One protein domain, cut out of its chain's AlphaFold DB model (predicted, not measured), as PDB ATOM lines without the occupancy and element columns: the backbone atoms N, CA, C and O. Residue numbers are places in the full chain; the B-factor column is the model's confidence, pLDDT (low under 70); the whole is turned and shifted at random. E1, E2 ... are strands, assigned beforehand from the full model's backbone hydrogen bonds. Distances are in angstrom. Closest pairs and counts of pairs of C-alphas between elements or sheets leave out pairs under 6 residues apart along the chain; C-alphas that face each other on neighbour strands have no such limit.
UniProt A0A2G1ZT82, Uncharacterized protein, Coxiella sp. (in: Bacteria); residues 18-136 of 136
ATOM      1  N   GLN A  18     -70.695  -3.495 -71.960       56.16
ATOM      2  CA  GLN A  18     -71.903  -2.737 -72.323       56.16
ATOM      3  C   GLN A  18     -71.653  -1.603 -73.332       56.16
ATOM      4  O   GLN A  18     -72.599  -1.014 -73.857       56.16
ATOM      5  N   SER A  19     -70.397  -1.281 -73.644       57.09
ATOM      6  CA  SER A  19     -70.068  -0.165 -74.532       57.09
ATOM      7  C   SER A  19     -70.088  -0.602 -76.003       57.09
ATOM      8  O   SER A  19     -69.086  -1.069 -76.533       57.09
ATOM      9  N   ASN A  20     -71.221  -0.412 -76.689       60.41
ATOM     10  CA  ASN A  20     -71.334  -0.541 -78.155       60.41
ATOM     11  C   ASN A  20     -70.829   0.704 -78.918       60.41
ATOM     12  O   ASN A  20     -71.032   0.810 -80.127       60.41
ATOM     13  N   ALA A  21     -70.217   1.665 -78.224       73.12
ATOM     14  CA  ALA A  21     -69.844   2.955 -78.791       73.12
ATOM     15  C   ALA A  21     -68.463   2.914 -79.460       73.12
ATOM     16  O   ALA A  21     -67.522   2.294 -78.948       73.12
ATOM     17  N   TYR A  22     -68.347   3.613 -80.588       87.00
ATOM     18  CA  TYR A  22     -67.071   3.988 -81.178       87.00
ATOM     19  C   TYR A  22     -66.694   5.360 -80.629       87.00
ATOM     20  O   TYR A  22     -67.497   6.293 -80.669       87.00
ATOM     21  N   GLU A  23     -65.494   5.478 -80.073       89.44
ATOM     22  CA  GLU A  23     -65.042   6.715 -79.444       89.44
ATOM     23  C   GLU A  23     -63.616   7.056 -79.881       89.44
ATOM     24  O   GLU A  23     -62.778   6.171 -80.035       89.44
ATOM     25  N   ALA A  24     -63.320   8.343 -80.046       88.56
ATOM     26  CA  ALA A  24     -61.960   8.863 -80.139       88.56
ATOM     27  C   ALA A  24     -61.668   9.750 -78.933       88.56
ATOM     28  O   ALA A  24     -62.501  10.562 -78.524       88.56
ATOM     29  N   TYR A  25     -60.461   9.619 -78.399       87.44
ATOM     30  CA  TYR A  25     -59.926  10.443 -77.326       87.44
ATOM     31  C   TYR A  25     -58.772  11.265 -77.875       87.44
ATOM     32  O   TYR A  25     -57.838  10.709 -78.456       87.44
ATOM     33  N   LEU A  26     -58.856  12.583 -77.707       85.19
ATOM     34  CA  LEU A  26     -57.909  13.532 -78.278       85.19
ATOM     35  C   LEU A  26     -57.426  14.513 -77.213       85.19
ATOM     36  O   LEU A  26     -58.222  15.036 -76.429       85.19
ATOM     37  N   GLY A  27     -56.123  14.798 -77.241       75.69
ATOM     38  CA  GLY A  27     -55.531  15.922 -76.514       75.69
ATOM     39  C   GLY A  27     -55.668  15.802 -75.000       75.69
ATOM     40  O   GLY A  27     -55.976  16.784 -74.329       75.69
ATOM     41  N   LEU A  28     -55.501  14.591 -74.467       79.50
ATOM     42  CA  LEU A  28     -55.643  14.349 -73.038       79.50
ATOM     43  C   LEU A  28     -54.414  14.864 -72.289       79.50
ATOM     44  O   LEU A  28     -53.382  14.216 -72.309       79.50
ATOM     45  N   LYS A  29     -54.526  16.004 -71.608       81.44
ATOM     46  CA  LYS A  29     -53.434  16.556 -70.797       81.44
ATOM     47  C   LYS A  29     -53.311  15.772 -69.499       81.44
ATOM     48  O   LYS A  29     -54.324  15.544 -68.840       81.44
ATOM     49  N   THR A  30     -52.099  15.385 -69.112       77.94
ATOM     50  CA  THR A  30     -51.850  14.630 -67.876       77.94
ATOM     51  C   THR A  30     -51.003  15.423 -66.887       77.94
ATOM     52  O   THR A  30     -50.120  16.171 -67.284       77.94
ATOM     53  N   TYR A  31     -51.233  15.200 -65.600       78.69
ATOM     54  CA  TYR A  31     -50.491  15.743 -64.473       78.69
ATOM     55  C   TYR A  31     -49.976  14.590 -63.604       78.69
ATOM     56  O   TYR A  31     -50.767  13.762 -63.141       78.69
ATOM     57  N   HIS A  32     -48.661  14.532 -63.392       76.50
ATOM     58  CA  HIS A  32     -47.993  13.482 -62.620       76.50
ATOM     59  C   HIS A  32     -47.865  13.862 -61.137       76.50
ATOM     60  O   HIS A  32     -47.595  15.014 -60.799       76.50
ATOM     61  N   PHE A  33     -48.054  12.890 -60.242       75.44
ATOM     62  CA  PHE A  33     -48.002  13.128 -58.793       75.44
ATOM     63  C   PHE A  33     -46.582  13.110 -58.217       75.44
ATOM     64  O   PHE A  33     -46.311  13.832 -57.259       75.44
ATOM     65  N   ASP A  34     -45.683  12.306 -58.788       66.81
ATOM     66  CA  ASP A  34     -44.290  12.200 -58.345       66.81
ATOM     67  C   ASP A  34     -43.384  13.102 -59.196       66.81
ATOM     68  O   ASP A  34     -43.375  13.004 -60.421       66.81
ATOM     69  N   ARG A  35     -42.630  13.993 -58.537       57.50
ATOM     70  CA  ARG A  35     -41.749  14.992 -59.165       57.50
ATOM     71  C   ARG A  35     -40.288  14.531 -59.309       57.50
ATOM     72  O   ARG A  35     -39.420  15.333 -59.645       57.50
ATOM     73  N   GLY A  36     -39.994  13.259 -59.038       49.75
ATOM     74  CA  GLY A  36     -38.636  12.725 -58.893       49.75
ATOM     75  C   GLY A  36     -37.775  12.548 -60.158       49.75
ATOM     76  O   GLY A  36     -36.748  11.875 -60.076       49.75
ATOM     77  N   GLY A  37     -38.123  13.109 -61.323       50.91
ATOM     78  CA  GLY A  37     -37.349  12.880 -62.551       50.91
ATOM     79  C   GLY A  37     -37.533  13.917 -63.661       50.91
ATOM     80  O   GLY A  37     -38.608  14.008 -64.228       50.91
ATOM     81  N   ARG A  38     -36.442  14.641 -63.958       55.53
ATOM     82  CA  ARG A  38     -36.081  15.407 -65.178       55.53
ATOM     83  C   ARG A  38     -37.211  15.817 -66.148       55.53
ATOM     84  O   ARG A  38     -37.788  14.978 -66.825       55.53
ATOM     85  N   ASP A  39     -37.383  17.136 -66.264       58.38
ATOM     86  CA  ASP A  39     -37.908  17.970 -67.365       58.38
ATOM     87  C   ASP A  39     -39.305  17.686 -67.973       58.38
ATOM     88  O   ASP A  39     -40.021  18.645 -68.241       58.38
ATOM     89  N   CYS A  40     -39.782  16.440 -68.075       63.16
ATOM     90  CA  CYS A  40     -41.061  16.101 -68.738       63.16
ATOM     91  C   CYS A  40     -42.268  15.931 -67.792       63.16
ATOM     92  O   CYS A  40     -43.330  15.472 -68.195       63.16
ATOM     93  N   LEU A  41     -42.138  16.293 -66.513       57.22
ATOM     94  CA  LEU A  41     -43.195  16.105 -65.502       57.22
ATOM     95  C   LEU A  41     -44.344  17.118 -65.581       57.22
ATOM     96  O   LEU A  41     -45.427  16.859 -65.055       57.22
ATOM     97  N   ASN A  42     -44.101  18.256 -66.235       56.28
ATOM     98  CA  ASN A  42     -45.079  19.324 -66.444       56.28
ATOM     99  C   ASN A  42     -45.527  19.430 -67.911       56.28
ATOM    100  O   ASN A  42     -46.129  20.434 -68.288       56.28
ATOM    101  N   GLU A  43     -45.216  18.434 -68.742       58.16
ATOM    102  CA  GLU A  43     -45.484  18.501 -70.175       58.16
ATOM    103  C   GLU A  43     -46.872  17.968 -70.539       58.16
ATOM    104  O   GLU A  43     -47.432  17.049 -69.938       58.16
ATOM    105  N   GLU A  44     -47.461  18.602 -71.548       65.94
ATOM    106  CA  GLU A  44     -48.740  18.203 -72.111       65.94
ATOM    107  C   GLU A  44     -48.556  16.903 -72.900       65.94
ATOM    108  O   GLU A  44     -48.178  16.899 -74.067       65.94
ATOM    109  N   HIS A  45     -48.827  15.765 -72.268       70.19
ATOM    110  CA  HIS A  45     -48.718  14.479 -72.947       70.19
ATOM    111  C   HIS A  45     -49.884  14.285 -73.919       70.19
ATOM    112  O   HIS A  45     -51.008  14.016 -73.519       70.19
ATOM    113  N   HIS A  46     -49.643  14.400 -75.223       77.81
ATOM    114  CA  HIS A  46     -50.706  14.259 -76.219       77.81
ATOM    115  C   HIS A  46     -51.099  12.788 -76.414       77.81
ATOM    116  O   HIS A  46     -50.490  12.068 -77.212       77.81
ATOM    117  N   LEU A  47     -52.136  12.339 -75.705       84.56
ATOM    118  CA  LEU A  47     -52.780  11.056 -75.980       84.56
ATOM    119  C   LEU A  47     -53.753  11.181 -77.153       84.56
ATOM    120  O   LEU A  47     -54.624  12.056 -77.181       84.56
ATOM    121  N   VAL A  48     -53.622  10.240 -78.081       89.62
ATOM    122  CA  VAL A  48     -54.593   9.965 -79.138       89.62
ATOM    123  C   VAL A  48     -54.950   8.491 -79.053       89.62
ATOM    124  O   VAL A  48     -54.072   7.630 -79.131       89.62
ATOM    125  N   ALA A  49     -56.230   8.186 -78.885       91.50
ATOM    126  CA  ALA A  49     -56.699   6.810 -78.822       91.50
ATOM    127  C   ALA A  49     -58.074   6.659 -79.461       91.50
ATOM    128  O   ALA A  49     -58.867   7.596 -79.497       91.50
ATOM    129  N   VAL A  50     -58.352   5.455 -79.941       91.38
ATOM    130  CA  VAL A  50     -59.655   5.051 -80.458       91.38
ATOM    131  C   VAL A  50     -60.131   3.866 -79.636       91.38
ATOM    132  O   VAL A  50     -59.370   2.927 -79.397       91.38
ATOM    133  N   LYS A  51     -61.393   3.911 -79.217       91.94
ATOM    134  CA  LYS A  51     -62.099   2.812 -78.573       91.94
ATOM    135  C   LYS A  51     -63.165   2.273 -79.521       91.94
ATOM    136  O   LYS A  51     -63.994   3.025 -80.025       91.94
ATOM    137  N   VAL A  52     -63.154   0.966 -79.738       90.25
ATOM    138  CA  VAL A  52     -64.117   0.225 -80.547       90.25
ATOM    139  C   VAL A  52     -64.670  -0.908 -79.702       90.25
ATOM    140  O   VAL A  52     -63.934  -1.827 -79.350       90.25
ATOM    141  N   LYS A  53     -65.966  -0.851 -79.377       87.50
ATOM    142  CA  LYS A  53     -66.664  -1.910 -78.625       87.50
ATOM    143  C   LYS A  53     -65.932  -2.311 -77.335       87.50
ATOM    144  O   LYS A  53     -65.705  -3.486 -77.072       87.50
ATOM    145  N   GLY A  54     -65.478  -1.311 -76.580       87.62
ATOM    146  CA  GLY A  54     -64.735  -1.503 -75.333       87.62
ATOM    147  C   GLY A  54     -63.288  -1.994 -75.483       87.62
ATOM    148  O   GLY A  54     -62.635  -2.211 -74.472       87.62
ATOM    149  N   TYR A  55     -62.751  -2.144 -76.693       90.56
ATOM    150  CA  TYR A  55     -61.313  -2.312 -76.922       90.56
ATOM    151  C   TYR A  55     -60.709  -0.984 -77.327       90.56
ATOM    152  O   TYR A  55     -61.328  -0.248 -78.086       90.56
ATOM    153  N   GLN A  56     -59.509  -0.670 -76.856       91.88
ATOM    154  CA  GLN A  56     -58.850   0.585 -77.185       91.88
ATOM    155  C   GLN A  56     -57.441   0.373 -77.706       91.88
ATOM    156  O   GLN A  56     -56.698  -0.477 -77.215       91.88
ATOM    157  N   VAL A  57     -57.077   1.194 -78.681       93.75
ATOM    158  CA  VAL A  57     -55.717   1.316 -79.189       93.75
ATOM    159  C   VAL A  57     -55.359   2.787 -79.255       93.75
ATOM    160  O   VAL A  57     -56.214   3.639 -79.502       93.75
ATOM    161  N   GLY A  58     -54.101   3.112 -79.024       92.12
ATOM    162  CA  GLY A  58     -53.693   4.502 -79.011       92.12
ATOM    163  C   GLY A  58     -52.217   4.680 -78.770       92.12
ATOM    164  O   GLY A  58     -51.442   3.732 -78.645       92.12
ATOM    165  N   THR A  59     -51.832   5.938 -78.703       91.06
ATOM    166  CA  THR A  59     -50.464   6.334 -78.454       91.06
ATOM    167  C   THR A  59     -50.433   7.623 -77.659       91.06
ATOM    168  O   THR A  59     -51.324   8.464 -77.766       91.06
ATOM    169  N   TYR A  60     -49.403   7.760 -76.842       87.00
ATOM    170  CA  TYR A  60     -49.163   8.937 -76.030       87.00
ATOM    171  C   TYR A  60     -47.664   9.092 -75.814       87.00
ATOM    172  O   TYR A  60     -46.881   8.168 -76.045       87.00
ATOM    173  N   GLU A  61     -47.257  10.274 -75.395       84.56
ATOM    174  CA  GLU A  61     -45.915  10.493 -74.887       84.56
ATOM    175  C   GLU A  61     -45.902  10.167 -73.398       84.56
ATOM    176  O   GLU A  61     -46.770  10.638 -72.673       84.56
ATOM    177  N   ASN A  62     -44.988   9.323 -72.935       80.00
ATOM    178  CA  ASN A  62     -44.927   8.920 -71.534       80.00
ATOM    179  C   ASN A  62     -44.087   9.892 -70.689       80.00
ATOM    180  O   ASN A  62     -43.465  10.814 -71.210       80.00
ATOM    181  N   SER A  63     -44.009   9.640 -69.381       74.81
ATOM    182  CA  SER A  63     -43.237  10.446 -68.422       74.81
ATOM    183  C   SER A  63     -41.718  10.466 -68.654       74.81
ATOM    184  O   SER A  63     -40.993  11.125 -67.918       74.81
ATOM    185  N   GLN A  64     -41.217   9.736 -69.652       77.44
ATOM    186  CA  GLN A  64     -39.817   9.726 -70.080       77.44
ATOM    187  C   GLN A  64     -39.610  10.429 -71.430       77.44
ATOM    188  O   GLN A  64     -38.587  10.189 -72.073       77.44
ATOM    189  N   CYS A  65     -40.585  11.229 -71.881       78.81
ATOM    190  CA  CYS A  65     -40.589  11.902 -73.186       78.81
ATOM    191  C   CYS A  65     -40.392  10.908 -74.348       78.81
ATOM    192  O   CYS A  65     -39.666  11.133 -75.321       78.81
ATOM    193  N   ARG A  66     -40.981   9.713 -74.208       81.75
ATOM    194  CA  ARG A  66     -40.928   8.652 -75.217       81.75
ATOM    195  C   ARG A  66     -42.323   8.322 -75.696       81.75
ATOM    196  O   ARG A  66     -43.271   8.236 -74.919       81.75
ATOM    197  N   ARG A  67     -42.430   8.068 -76.997       87.50
ATOM    198  CA  ARG A  67     -43.659   7.586 -77.617       87.50
ATOM    199  C   ARG A  67     -43.969   6.175 -77.109       87.50
ATOM    200  O   ARG A  67     -43.221   5.235 -77.371       87.50
ATOM    201  N   SER A  68     -45.087   6.046 -76.409       89.19
ATOM    202  CA  SER A  68     -45.660   4.788 -75.944       89.19
ATOM    203  C   SER A  68     -46.881   4.428 -76.780       89.19
ATOM    204  O   SER A  68     -47.634   5.292 -77.239       89.19
ATOM    205  N   TYR A  69     -47.092   3.132 -76.963       91.88
ATOM    206  CA  TYR A  69     -48.288   2.589 -77.600       91.88
ATOM    207  C   TYR A  69     -49.118   1.881 -76.547       91.88
ATOM    208  O   TYR A  69     -48.547   1.264 -75.650       91.88
ATOM    209  N   LEU A  70     -50.439   1.982 -76.657       91.50
ATOM    210  CA  LEU A  70     -51.384   1.337 -75.761       91.50
ATOM    211  C   LEU A  70     -52.334   0.439 -76.555       91.50
ATOM    212  O   LEU A  70     -52.843   0.828 -77.607       91.50
ATOM    213  N   VAL A  71     -52.583  -0.752 -76.027       93.19
ATOM    214  CA  VAL A  71     -53.657  -1.657 -76.448       93.19
ATOM    215  C   VAL A  71     -54.341  -2.147 -75.187       93.19
ATOM    216  O   VAL A  71     -53.664  -2.529 -74.236       93.19
ATOM    217  N   GLY A  72     -55.666  -2.134 -75.141       92.69
ATOM    218  CA  GLY A  72     -56.363  -2.457 -73.908       92.69
ATOM    219  C   GLY A  72     -57.844  -2.734 -74.048       92.69
ATOM    220  O   GLY A  72     -58.414  -2.647 -75.135       92.69
ATOM    221  N   SER A  73     -58.462  -3.031 -72.912       91.12
ATOM    222  CA  SER A  73     -59.912  -3.090 -72.755       91.12
ATOM    223  C   SER A  73     -60.397  -1.961 -71.848       91.12
ATOM    224  O   SER A  73     -59.640  -1.407 -71.053       91.12
ATOM    225  N   SER A  74     -61.665  -1.611 -71.998       90.25
ATOM    226  CA  SER A  74     -62.380  -0.575 -71.268       90.25
ATOM    227  C   SER A  74     -63.740  -1.132 -70.871       90.25
ATOM    228  O   SER A  74     -64.475  -1.664 -71.712       90.25
ATOM    229  N   HIS A  75     -64.057  -1.028 -69.586       88.81
ATOM    230  CA  HIS A  75     -65.302  -1.495 -68.994       88.81
ATOM    231  C   HIS A  75     -66.016  -0.315 -68.343       88.81
ATOM    232  O   HIS A  75     -65.454   0.357 -67.481       88.81
ATOM    233  N   ASP A  76     -67.251  -0.062 -68.769       87.38
ATOM    234  CA  ASP A  76     -68.127   0.939 -68.160       87.38
ATOM    235  C   ASP A  76     -68.760   0.343 -66.894       87.38
ATOM    236  O   ASP A  76     -69.258  -0.784 -66.917       87.38
ATOM    237  N   LEU A  77     -68.696   1.082 -65.791       88.00
ATOM    238  CA  LEU A  77     -69.269   0.720 -64.492       88.00
ATOM    239  C   LEU A  77     -70.577   1.475 -64.201       88.00
ATOM    240  O   LEU A  77     -71.205   1.241 -63.169       88.00
ATOM    241  N   GLY A  78     -70.996   2.373 -65.092       85.50
ATOM    242  CA  GLY A  78     -72.184   3.200 -64.957       85.50
ATOM    243  C   GLY A  78     -71.880   4.629 -64.505       85.50
ATOM    244  O   GLY A  78     -70.825   4.952 -63.961       85.50
ATOM    245  N   HIS A  79     -72.841   5.525 -64.752       88.88
ATOM    246  CA  HIS A  79     -72.763   6.953 -64.399       88.88
ATOM    247  C   HIS A  79     -71.513   7.681 -64.931       88.88
ATOM    248  O   HIS A  79     -71.081   8.688 -64.368       88.88
ATOM    249  N   GLY A  80     -70.956   7.186 -66.039       89.50
ATOM    250  CA  GLY A  80     -69.751   7.718 -66.665       89.50
ATOM    251  C   GLY A  80     -68.449   7.184 -66.075       89.50
ATOM    252  O   GLY A  80     -67.396   7.508 -66.609       89.50
ATOM    253  N   PHE A  81     -68.480   6.379 -65.012       93.06
ATOM    254  CA  PHE A  81     -67.281   5.757 -64.460       93.06
ATOM    255  C   PHE A  81     -66.917   4.492 -65.227       93.06
ATOM    256  O   PHE A  81     -67.784   3.717 -65.609       93.06
ATOM    257  N   GLY A  82     -65.624   4.258 -65.409       92.12
ATOM    258  CA  GLY A  82     -65.118   3.060 -66.056       92.12
ATOM    259  C   GLY A  82     -63.755   2.642 -65.530       92.12
ATOM    260  O   GLY A  82     -63.101   3.360 -64.769       92.12
ATOM    261  N   VAL A  83     -63.329   1.459 -65.951       91.69
ATOM    262  CA  VAL A  83     -61.985   0.934 -65.715       91.69
ATOM    263  C   VAL A  83     -61.399   0.506 -67.048       91.69
ATOM    264  O   VAL A  83     -61.988  -0.305 -67.763       91.69
ATOM    265  N   ASP A  84     -60.220   1.035 -67.358       91.19
ATOM    266  CA  ASP A  84     -59.460   0.680 -68.547       91.19
ATOM    267  C   ASP A  84     -58.203  -0.093 -68.121       91.19
ATOM    268  O   ASP A  84     -57.507   0.279 -67.174       91.19
ATOM    269  N   MET A  85     -57.887  -1.165 -68.842       91.06
ATOM    270  CA  MET A  85     -56.656  -1.933 -68.681       91.06
ATOM    271  C   MET A  85     -55.830  -1.828 -69.951       91.06
ATOM    272  O   MET A  85     -56.224  -2.363 -70.985       91.06
ATOM    273  N   GLY A  86     -54.685  -1.149 -69.881       90.81
ATOM    274  CA  GLY A  86     -53.796  -0.950 -71.025       90.81
ATOM    275  C   GLY A  86     -52.491  -1.726 -70.900       90.81
ATOM    276  O   GLY A  86     -51.770  -1.571 -69.919       90.81
ATOM    277  N   LEU A  87     -52.151  -2.512 -71.917       91.25
ATOM    278  CA  LEU A  87     -50.787  -2.954 -72.175       91.25
ATOM    279  C   LEU A  87     -50.051  -1.832 -72.899       91.25
ATOM    280  O   LEU A  87     -50.498  -1.375 -73.951       91.25
ATOM    281  N   VAL A  88     -48.932  -1.394 -72.330       90.12
ATOM    282  CA  VAL A  88     -48.154  -0.262 -72.826       90.12
ATOM    283  C   VAL A  88     -46.679  -0.592 -72.981       90.12
ATOM    284  O   VAL A  88     -46.123  -1.406 -72.243       90.12
ATOM    285  N   THR A  89     -46.027   0.084 -73.918       90.50
ATOM    286  CA  THR A  89     -44.577  -0.001 -74.129       90.50
ATOM    287  C   THR A  89     -43.850   1.229 -73.590       90.50
ATOM    288  O   THR A  89     -44.470   2.240 -73.264       90.50
ATOM    289  N   GLY A  90     -42.519   1.167 -73.492       81.94
ATOM    290  CA  GLY A  90     -41.683   2.349 -73.236       81.94
ATOM    291  C   GLY A  90     -41.455   2.721 -71.766       81.94
ATOM    292  O   GLY A  90     -40.850   3.755 -71.515       81.94
ATOM    293  N   TYR A  91     -41.889   1.886 -70.815       81.56
ATOM    294  CA  TYR A  91     -41.611   2.046 -69.378       81.56
ATOM    295  C   TYR A  91     -40.322   1.317 -68.946       81.56
ATOM    296  O   TYR A  91     -39.835   0.458 -69.687       81.56
ATOM    297  N   PRO A  92     -39.754   1.619 -67.759       80.69
ATOM    298  CA  PRO A  92     -38.617   0.888 -67.194       80.69
ATOM    299  C   PRO A  92     -38.869  -0.615 -67.050       80.69
ATOM    300  O   PRO A  92     -39.982  -1.043 -66.748       80.69
ATOM    301  N   SER A  93     -37.804  -1.414 -67.163       83.75
ATOM    302  CA  SER A  93     -37.868  -2.877 -67.029       83.75
ATOM    303  C   SER A  93     -38.415  -3.359 -65.684       83.75
ATOM    304  O   SER A  93     -39.012  -4.429 -65.617       83.75
ATOM    305  N   SER A  94     -38.284  -2.557 -64.624       82.12
ATOM    306  CA  SER A  94     -38.866  -2.834 -63.306       82.12
ATOM    307  C   SER A  94     -40.399  -2.873 -63.303       82.12
ATOM    308  O   SER A  94     -40.986  -3.487 -62.412       82.12
ATOM    309  N   MET A  95     -41.047  -2.250 -64.293       79.69
ATOM    310  CA  MET A  95     -42.503  -2.213 -64.457       79.69
ATOM    311  C   MET A  95     -43.009  -3.204 -65.511       79.69
ATOM    312  O   MET A  95     -44.212  -3.260 -65.777       79.69
ATOM    313  N   HIS A  96     -42.125  -3.954 -66.171       86.75
ATOM    314  CA  HIS A  96     -42.538  -4.894 -67.211       86.75
ATOM    315  C   HIS A  96     -43.184  -6.130 -66.588       86.75
ATOM    316  O   HIS A  96     -42.662  -6.710 -65.638       86.75
ATOM    317  N   ILE A  97     -44.303  -6.564 -67.162       85.50
ATOM    318  CA  ILE A  97     -44.877  -7.888 -66.887       85.50
ATOM    319  C   ILE A  97     -44.211  -8.931 -67.782       85.50
ATOM    320  O   ILE A  97     -43.874 -10.024 -67.336       85.50
ATOM    321  N   VAL A  98     -43.974  -8.563 -69.039       84.25
ATOM    322  CA  VAL A  98     -43.195  -9.328 -70.013       84.25
ATOM    323  C   VAL A  98     -42.324  -8.347 -70.788       84.25
ATOM    324  O   VAL A  98     -42.714  -7.198 -70.947       84.25
ATOM    325  N   LYS A  99     -41.133  -8.775 -71.220       87.69
ATOM    326  CA  LYS A  99     -40.097  -7.940 -71.861       87.69
ATOM    327  C   LYS A  99     -40.676  -6.807 -72.732       87.69
ATOM    328  O   LYS A  99     -41.170  -7.062 -73.825       87.69
ATOM    329  N   GLY A 100     -40.578  -5.564 -72.259       84.38
ATOM    330  CA  GLY A 100     -41.004  -4.359 -72.984       84.38
ATOM    331  C   GLY A 100     -42.457  -3.924 -72.773       84.38
ATOM    332  O   GLY A 100     -42.813  -2.838 -73.227       84.38
ATOM    333  N   ILE A 101     -43.276  -4.729 -72.094       87.38
ATOM    334  CA  ILE A 101     -44.712  -4.514 -71.904       87.38
ATOM    335  C   ILE A 101     -45.025  -4.329 -70.422       87.38
ATOM    336  O   ILE A 101     -44.761  -5.199 -69.590       87.38
ATOM    337  N   THR A 102     -45.667  -3.213 -70.108       89.50
ATOM    338  CA  THR A 102     -46.211  -2.876 -68.794       89.50
ATOM    339  C   THR A 102     -47.728  -2.887 -68.859       89.50
ATOM    340  O   THR A 102     -48.311  -2.495 -69.861       89.50
ATOM    341  N   LEU A 103     -48.381  -3.326 -67.789       89.00
ATOM    342  CA  LEU A 103     -49.831  -3.234 -67.659       89.00
ATOM    343  C   LEU A 103     -50.178  -2.056 -66.755       89.00
ATOM    344  O   LEU A 103     -49.684  -1.978 -65.629       89.00
ATOM    345  N   ILE A 104     -51.029  -1.163 -67.244       88.75
ATOM    346  CA  ILE A 104     -51.478   0.027 -66.527       88.75
ATOM    347  C   ILE A 104     -52.988  -0.074 -66.299       88.75
ATOM    348  O   ILE A 104     -53.752  -0.010 -67.269       88.75
ATOM    349  N   PRO A 105     -53.432  -0.224 -65.039       90.19
ATOM    350  CA  PRO A 105     -54.826  -0.027 -64.678       90.19
ATOM    351  C   PRO A 105     -55.150   1.467 -64.618       90.19
ATOM    352  O   PRO A 105     -54.379   2.265 -64.079       90.19
ATOM    353  N   MET A 106     -56.306   1.841 -65.151       92.06
ATOM    354  CA  MET A 106     -56.778   3.221 -65.188       92.06
ATOM    355  C   MET A 106     -58.230   3.274 -64.732       92.06
ATOM    356  O   MET A 106     -59.069   2.532 -65.233       92.06
ATOM    357  N   VAL A 107     -58.539   4.184 -63.816       93.50
ATOM    358  CA  VAL A 107     -59.923   4.562 -63.519       93.50
ATOM    359  C   VAL A 107     -60.286   5.707 -64.443       93.50
ATOM    360  O   VAL A 107     -59.512   6.653 -64.587       93.50
ATOM    361  N   THR A 108     -61.443   5.637 -65.087       93.62
ATOM    362  CA  THR A 108     -61.879   6.659 -66.032       93.62
ATOM    363  C   THR A 108     -63.220   7.248 -65.639       93.62
ATOM    364  O   THR A 108     -64.047   6.607 -64.993       93.62
ATOM    365  N   TYR A 109     -63.416   8.506 -66.013       94.25
ATOM    366  CA  TYR A 109     -64.699   9.180 -65.940       94.25
ATOM    367  C   TYR A 109     -64.971   9.855 -67.277       94.25
ATOM    368  O   TYR A 109     -64.155  10.648 -67.739       94.25
ATOM    369  N   THR A 110     -66.102   9.557 -67.902       93.06
ATOM    370  CA  THR A 110     -66.498  10.135 -69.182       93.06
ATOM    371  C   THR A 110     -67.910  10.695 -69.094       93.06
ATOM    372  O   THR A 110     -68.850   9.991 -68.731       93.06
ATOM    373  N   LYS A 111     -68.076  11.964 -69.473       93.44
ATOM    374  CA  LYS A 111     -69.383  12.622 -69.562       93.44
ATOM    375  C   LYS A 111     -69.589  13.191 -70.956       93.44
ATOM    376  O   LYS A 111     -68.746  13.935 -71.445       93.44
ATOM    377  N   TYR A 112     -70.718  12.855 -71.576       92.00
ATOM    378  CA  TYR A 112     -71.072  13.283 -72.930       92.00
ATOM    379  C   TYR A 112     -72.199  14.324 -72.938       92.00
ATOM    380  O   TYR A 112     -73.180  14.196 -72.207       92.00
ATOM    381  N   TRP A 113     -72.090  15.291 -73.849       94.44
ATOM    382  CA  TRP A 113     -73.124  16.242 -74.255       94.44
ATOM    383  C   TRP A 113     -73.331  16.107 -75.769       94.44
ATOM    384  O   TRP A 113     -72.632  16.709 -76.584       94.44
ATOM    385  N   GLY A 114     -74.262  15.239 -76.169       92.25
ATOM    386  CA  GLY A 114     -74.397  14.860 -77.576       92.25
ATOM    387  C   GLY A 114     -73.204  14.018 -78.039       92.25
ATOM    388  O   GLY A 114     -72.913  12.995 -77.415       92.25
ATOM    389  N   ARG A 115     -72.549  14.412 -79.141       92.44
ATOM    390  CA  ARG A 115     -71.397  13.693 -79.732       92.44
ATOM    391  C   ARG A 115     -70.061  13.974 -79.042       92.44
ATOM    392  O   ARG A 115     -69.141  13.175 -79.169       92.44
ATOM    393  N   PHE A 116     -69.964  15.083 -78.322       94.00
ATOM    394  CA  PHE A 116     -68.741  15.514 -77.657       94.00
ATOM    395  C   PHE A 116     -68.828  15.231 -76.166       94.00
ATOM    396  O   PHE A 116     -69.907  15.244 -75.575       94.00
ATOM    397  N   GLY A 117     -67.690  14.965 -75.551       92.75
ATOM    398  CA  GLY A 117     -67.596  14.649 -74.145       92.75
ATOM    399  C   GLY A 117     -66.248  15.021 -73.568       92.75
ATOM    400  O   GLY A 117     -65.299  15.369 -74.268       92.75
ATOM    401  N   PHE A 118     -66.197  14.932 -72.254       94.00
ATOM    402  CA  PHE A 118     -64.997  15.077 -71.462       94.00
ATOM    403  C   PHE A 118     -64.617  13.703 -70.922       94.00
ATOM    404  O   PHE A 118     -65.481  13.021 -70.366       94.00
ATOM    405  N   LYS A 119     -63.348  13.312 -71.069       92.75
ATOM    406  CA  LYS A 119     -62.793  12.102 -70.454       92.75
ATOM    407  C   LYS A 119     -61.682  12.485 -69.488       92.75
ATOM    408  O   LYS A 119     -60.715  13.128 -69.884       92.75
ATOM    409  N   ALA A 120     -61.814  12.044 -68.245       93.44
ATOM    410  CA  ALA A 120     -60.752  12.026 -67.258       93.44
ATOM    411  C   ALA A 120     -60.234  10.598 -67.064       93.44
ATOM    412  O   ALA A 120     -60.998   9.632 -67.105       93.44
ATOM    413  N   ILE A 121     -58.931  10.477 -66.838       91.88
ATOM    414  CA  ILE A 121     -58.246   9.238 -66.485       91.88
ATOM    415  C   ILE A 121     -57.473   9.458 -65.192       91.88
ATOM    416  O   ILE A 121     -56.909  10.524 -64.953       91.88
ATOM    417  N   HIS A 122     -57.409   8.429 -64.370       91.62
ATOM    418  CA  HIS A 122     -56.575   8.378 -63.190       91.62
ATOM    419  C   HIS A 122     -55.798   7.070 -63.209       91.62
ATOM    420  O   HIS A 122     -56.385   5.986 -63.209       91.62
ATOM    421  N   VAL A 123     -54.474   7.182 -63.221       87.75
ATOM    422  CA  VAL A 123     -53.575   6.058 -62.981       87.75
ATOM    423  C   VAL A 123     -53.178   6.138 -61.509       87.75
ATOM    424  O   VAL A 123     -52.475   7.088 -61.134       87.75
ATOM    425  N   PRO A 124     -53.612   5.189 -60.662       80.06
ATOM    426  CA  PRO A 124     -53.321   5.225 -59.236       80.06
ATOM    427  C   PRO A 124     -51.836   5.452 -58.969       80.06
ATOM    428  O   PRO A 124     -50.993   4.808 -59.589       80.06
ATOM    429  N   THR A 125     -51.520   6.368 -58.050       76.31
ATOM    430  CA  THR A 125     -50.155   6.759 -57.631       76.31
ATOM    431  C   THR A 125     -49.252   7.398 -58.693       76.31
ATOM    432  O   THR A 125     -48.160   7.835 -58.351       76.31
ATOM    433  N   VAL A 126     -49.690   7.502 -59.953       78.75
ATOM    434  CA  VAL A 126     -48.838   7.976 -61.057       78.75
ATOM    435  C   VAL A 126     -49.310   9.322 -61.589       78.75
ATOM    436  O   VAL A 126     -48.555  10.291 -61.545       78.75
ATOM    437  N   LEU A 127     -50.547   9.392 -62.093       84.88
ATOM    438  CA  LEU A 127     -51.047  10.586 -62.772       84.88
ATOM    439  C   LEU A 127     -52.571  10.699 -62.768       84.88
ATOM    440  O   LEU A 127     -53.310   9.735 -62.544       84.88
ATOM    441  N   VAL A 128     -53.037  11.895 -63.100       88.00
ATOM    442  CA  VAL A 128     -54.389  12.154 -63.608       88.00
ATOM    443  C   VAL A 128     -54.286  12.800 -64.972       88.00
ATOM    444  O   VAL A 128     -53.312  13.482 -65.254       88.00
ATOM    445  N   GLY A 129     -55.278  12.622 -65.827       88.06
ATOM    446  CA  GLY A 129     -55.351  13.369 -67.068       88.06
ATOM    447  C   GLY A 129     -56.773  13.610 -67.520       88.06
ATOM    448  O   GLY A 129     -57.698  12.954 -67.052       88.06
ATOM    449  N   ALA A 130     -56.945  14.581 -68.402       90.94
ATOM    450  CA  ALA A 130     -58.239  15.068 -68.838       90.94
ATOM    451  C   ALA A 130     -58.179  15.550 -70.290       90.94
ATOM    452  O   ALA A 130     -57.219  16.206 -70.692       90.94
ATOM    453  N   GLY A 131     -59.191  15.216 -71.086       90.88
ATOM    454  CA  GLY A 131     -59.215  15.513 -72.515       90.88
ATOM    455  C   GLY A 131     -60.598  15.419 -73.140       90.88
ATOM    456  O   GLY A 131     -61.606  15.197 -72.460       90.88
ATOM    457  N   LEU A 132     -60.630  15.586 -74.460       92.50
ATOM    458  CA  LEU A 132     -61.852  15.501 -75.248       92.50
ATOM    459  C   LEU A 132     -62.133  14.056 -75.654       92.50
ATOM    460  O   LEU A 132     -61.237  13.315 -76.058       92.50
ATOM    461  N   ALA A 133     -63.407  13.692 -75.584       92.50
ATOM    462  CA  ALA A 133     -63.945  12.452 -76.112       92.50
ATOM    463  C   ALA A 133     -64.976  12.766 -77.198       92.50
ATOM    464  O   ALA A 133     -65.798  13.670 -77.051       92.50
ATOM    465  N   VAL A 134     -64.950  12.011 -78.288       92.31
ATOM    466  CA  VAL A 134     -65.920  12.121 -79.379       92.31
ATOM    467  C   VAL A 134     -66.501  10.744 -79.625       92.31
ATOM    468  O   VAL A 134     -65.733   9.804 -79.792       92.31
ATOM    469  N   LYS A 135     -67.830  10.625 -79.655       91.69
ATOM    470  CA  LYS A 135     -68.531   9.377 -79.987       91.69
ATOM    471  C   LYS A 135     -69.133   9.436 -81.393       91.69
ATOM    472  O   LYS A 135     -69.629  10.495 -81.798       91.69
ATOM    473  N   PHE A 136     -69.124   8.311 -82.099       87.75
ATOM    474  CA  PHE A 136     -69.679   8.153 -83.448       87.75
ATOM    475  C   PHE A 136     -70.454   6.841 -83.591       87.75
ATOM    476  O   PHE A 136     -70.158   5.874 -82.850       87.75
TER     477      PHE A 136
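This is residues 18 to 136 of the 136 residues of an uncharacterized protein of Coxiella sp. (in: Bacteria) (UniProt A0A2G1ZT82). The domain is a closed barrel of eight antiparallel strands, E1 to E8, set slantwise round a hollow ring in chain order, with E8 beside E1 to shut it. The two long links, residues 33 to 46 and residues 90 to 100, lie at one end of the barrel, and both ends of the printed part lie at the other. The printed part has 119 residues, with eight named strands in the order E1 to E8 and no named helix; the class is all strand. The whole is compact, with a radius of gyration of the C-alphas of 13.9 A and spans of 40 by 29 by 21 A.

The longest strand by residues is E6, residues 101 to 113, 35.3 A from first to last C-alpha; it bends by 56 degrees at residue 105. E5 is residues 81 to 89, 25.3 A long, and E7 is residues 116 to 123. E4, residues 67 to 78, is 31.5 A long and bends by 59 degrees at residue 71. E3 is residues 55 to 61 and E2 is residues 47 to 52. E1, residues 22 to 32, is 28.3 A long, bends by 61 degrees at residue 27 and begins at C-alpha 22 (-67.071, 3.988, -81.178). E8, residues 127 to 135, bends by 53 degrees at residue 132 and ends at C-alpha 135 (-68.531, 9.377, -79.987).

The strands form a meander, each the antiparallel neighbour of the one before. E6 has E5 on one side, with N 84 and O 106 2.8 A apart, within hydrogen-bond range, and E7 on the other side, with N 109 and O 120 at 2.9 A. E4 has E5 on one side, with N 73 and O 85 at 3.0 A, and E3 on the other side, with N 58 and O 70 at 3.0 A. E2 and E3 are a hairpin, with N 50 and O 57 at 2.8 A. E1 and E2 pair through N 25 and O 49, 2.8 A. E7 and E8 pair through N 121 and O 129, 2.8 A. E8 and E1 close the ring at 160 degrees between their directions; C-alphas 129 and 30 face each other at 3.8 A, and N 31 and O 128 are 2.7 A apart. Among the strands that stay apart are E1 and E5, and E3 and E7.

The two C-alphas farthest apart, those of Ser 94 and Gly 114, are 42.2 A apart. The printed part has no cut. The links E1 to E2 and E5 to E6 are long, and the other five are tight. The mean pLDDT of the printed part is 84.0; residues 18 to 20 and 34 to 44 are under 70.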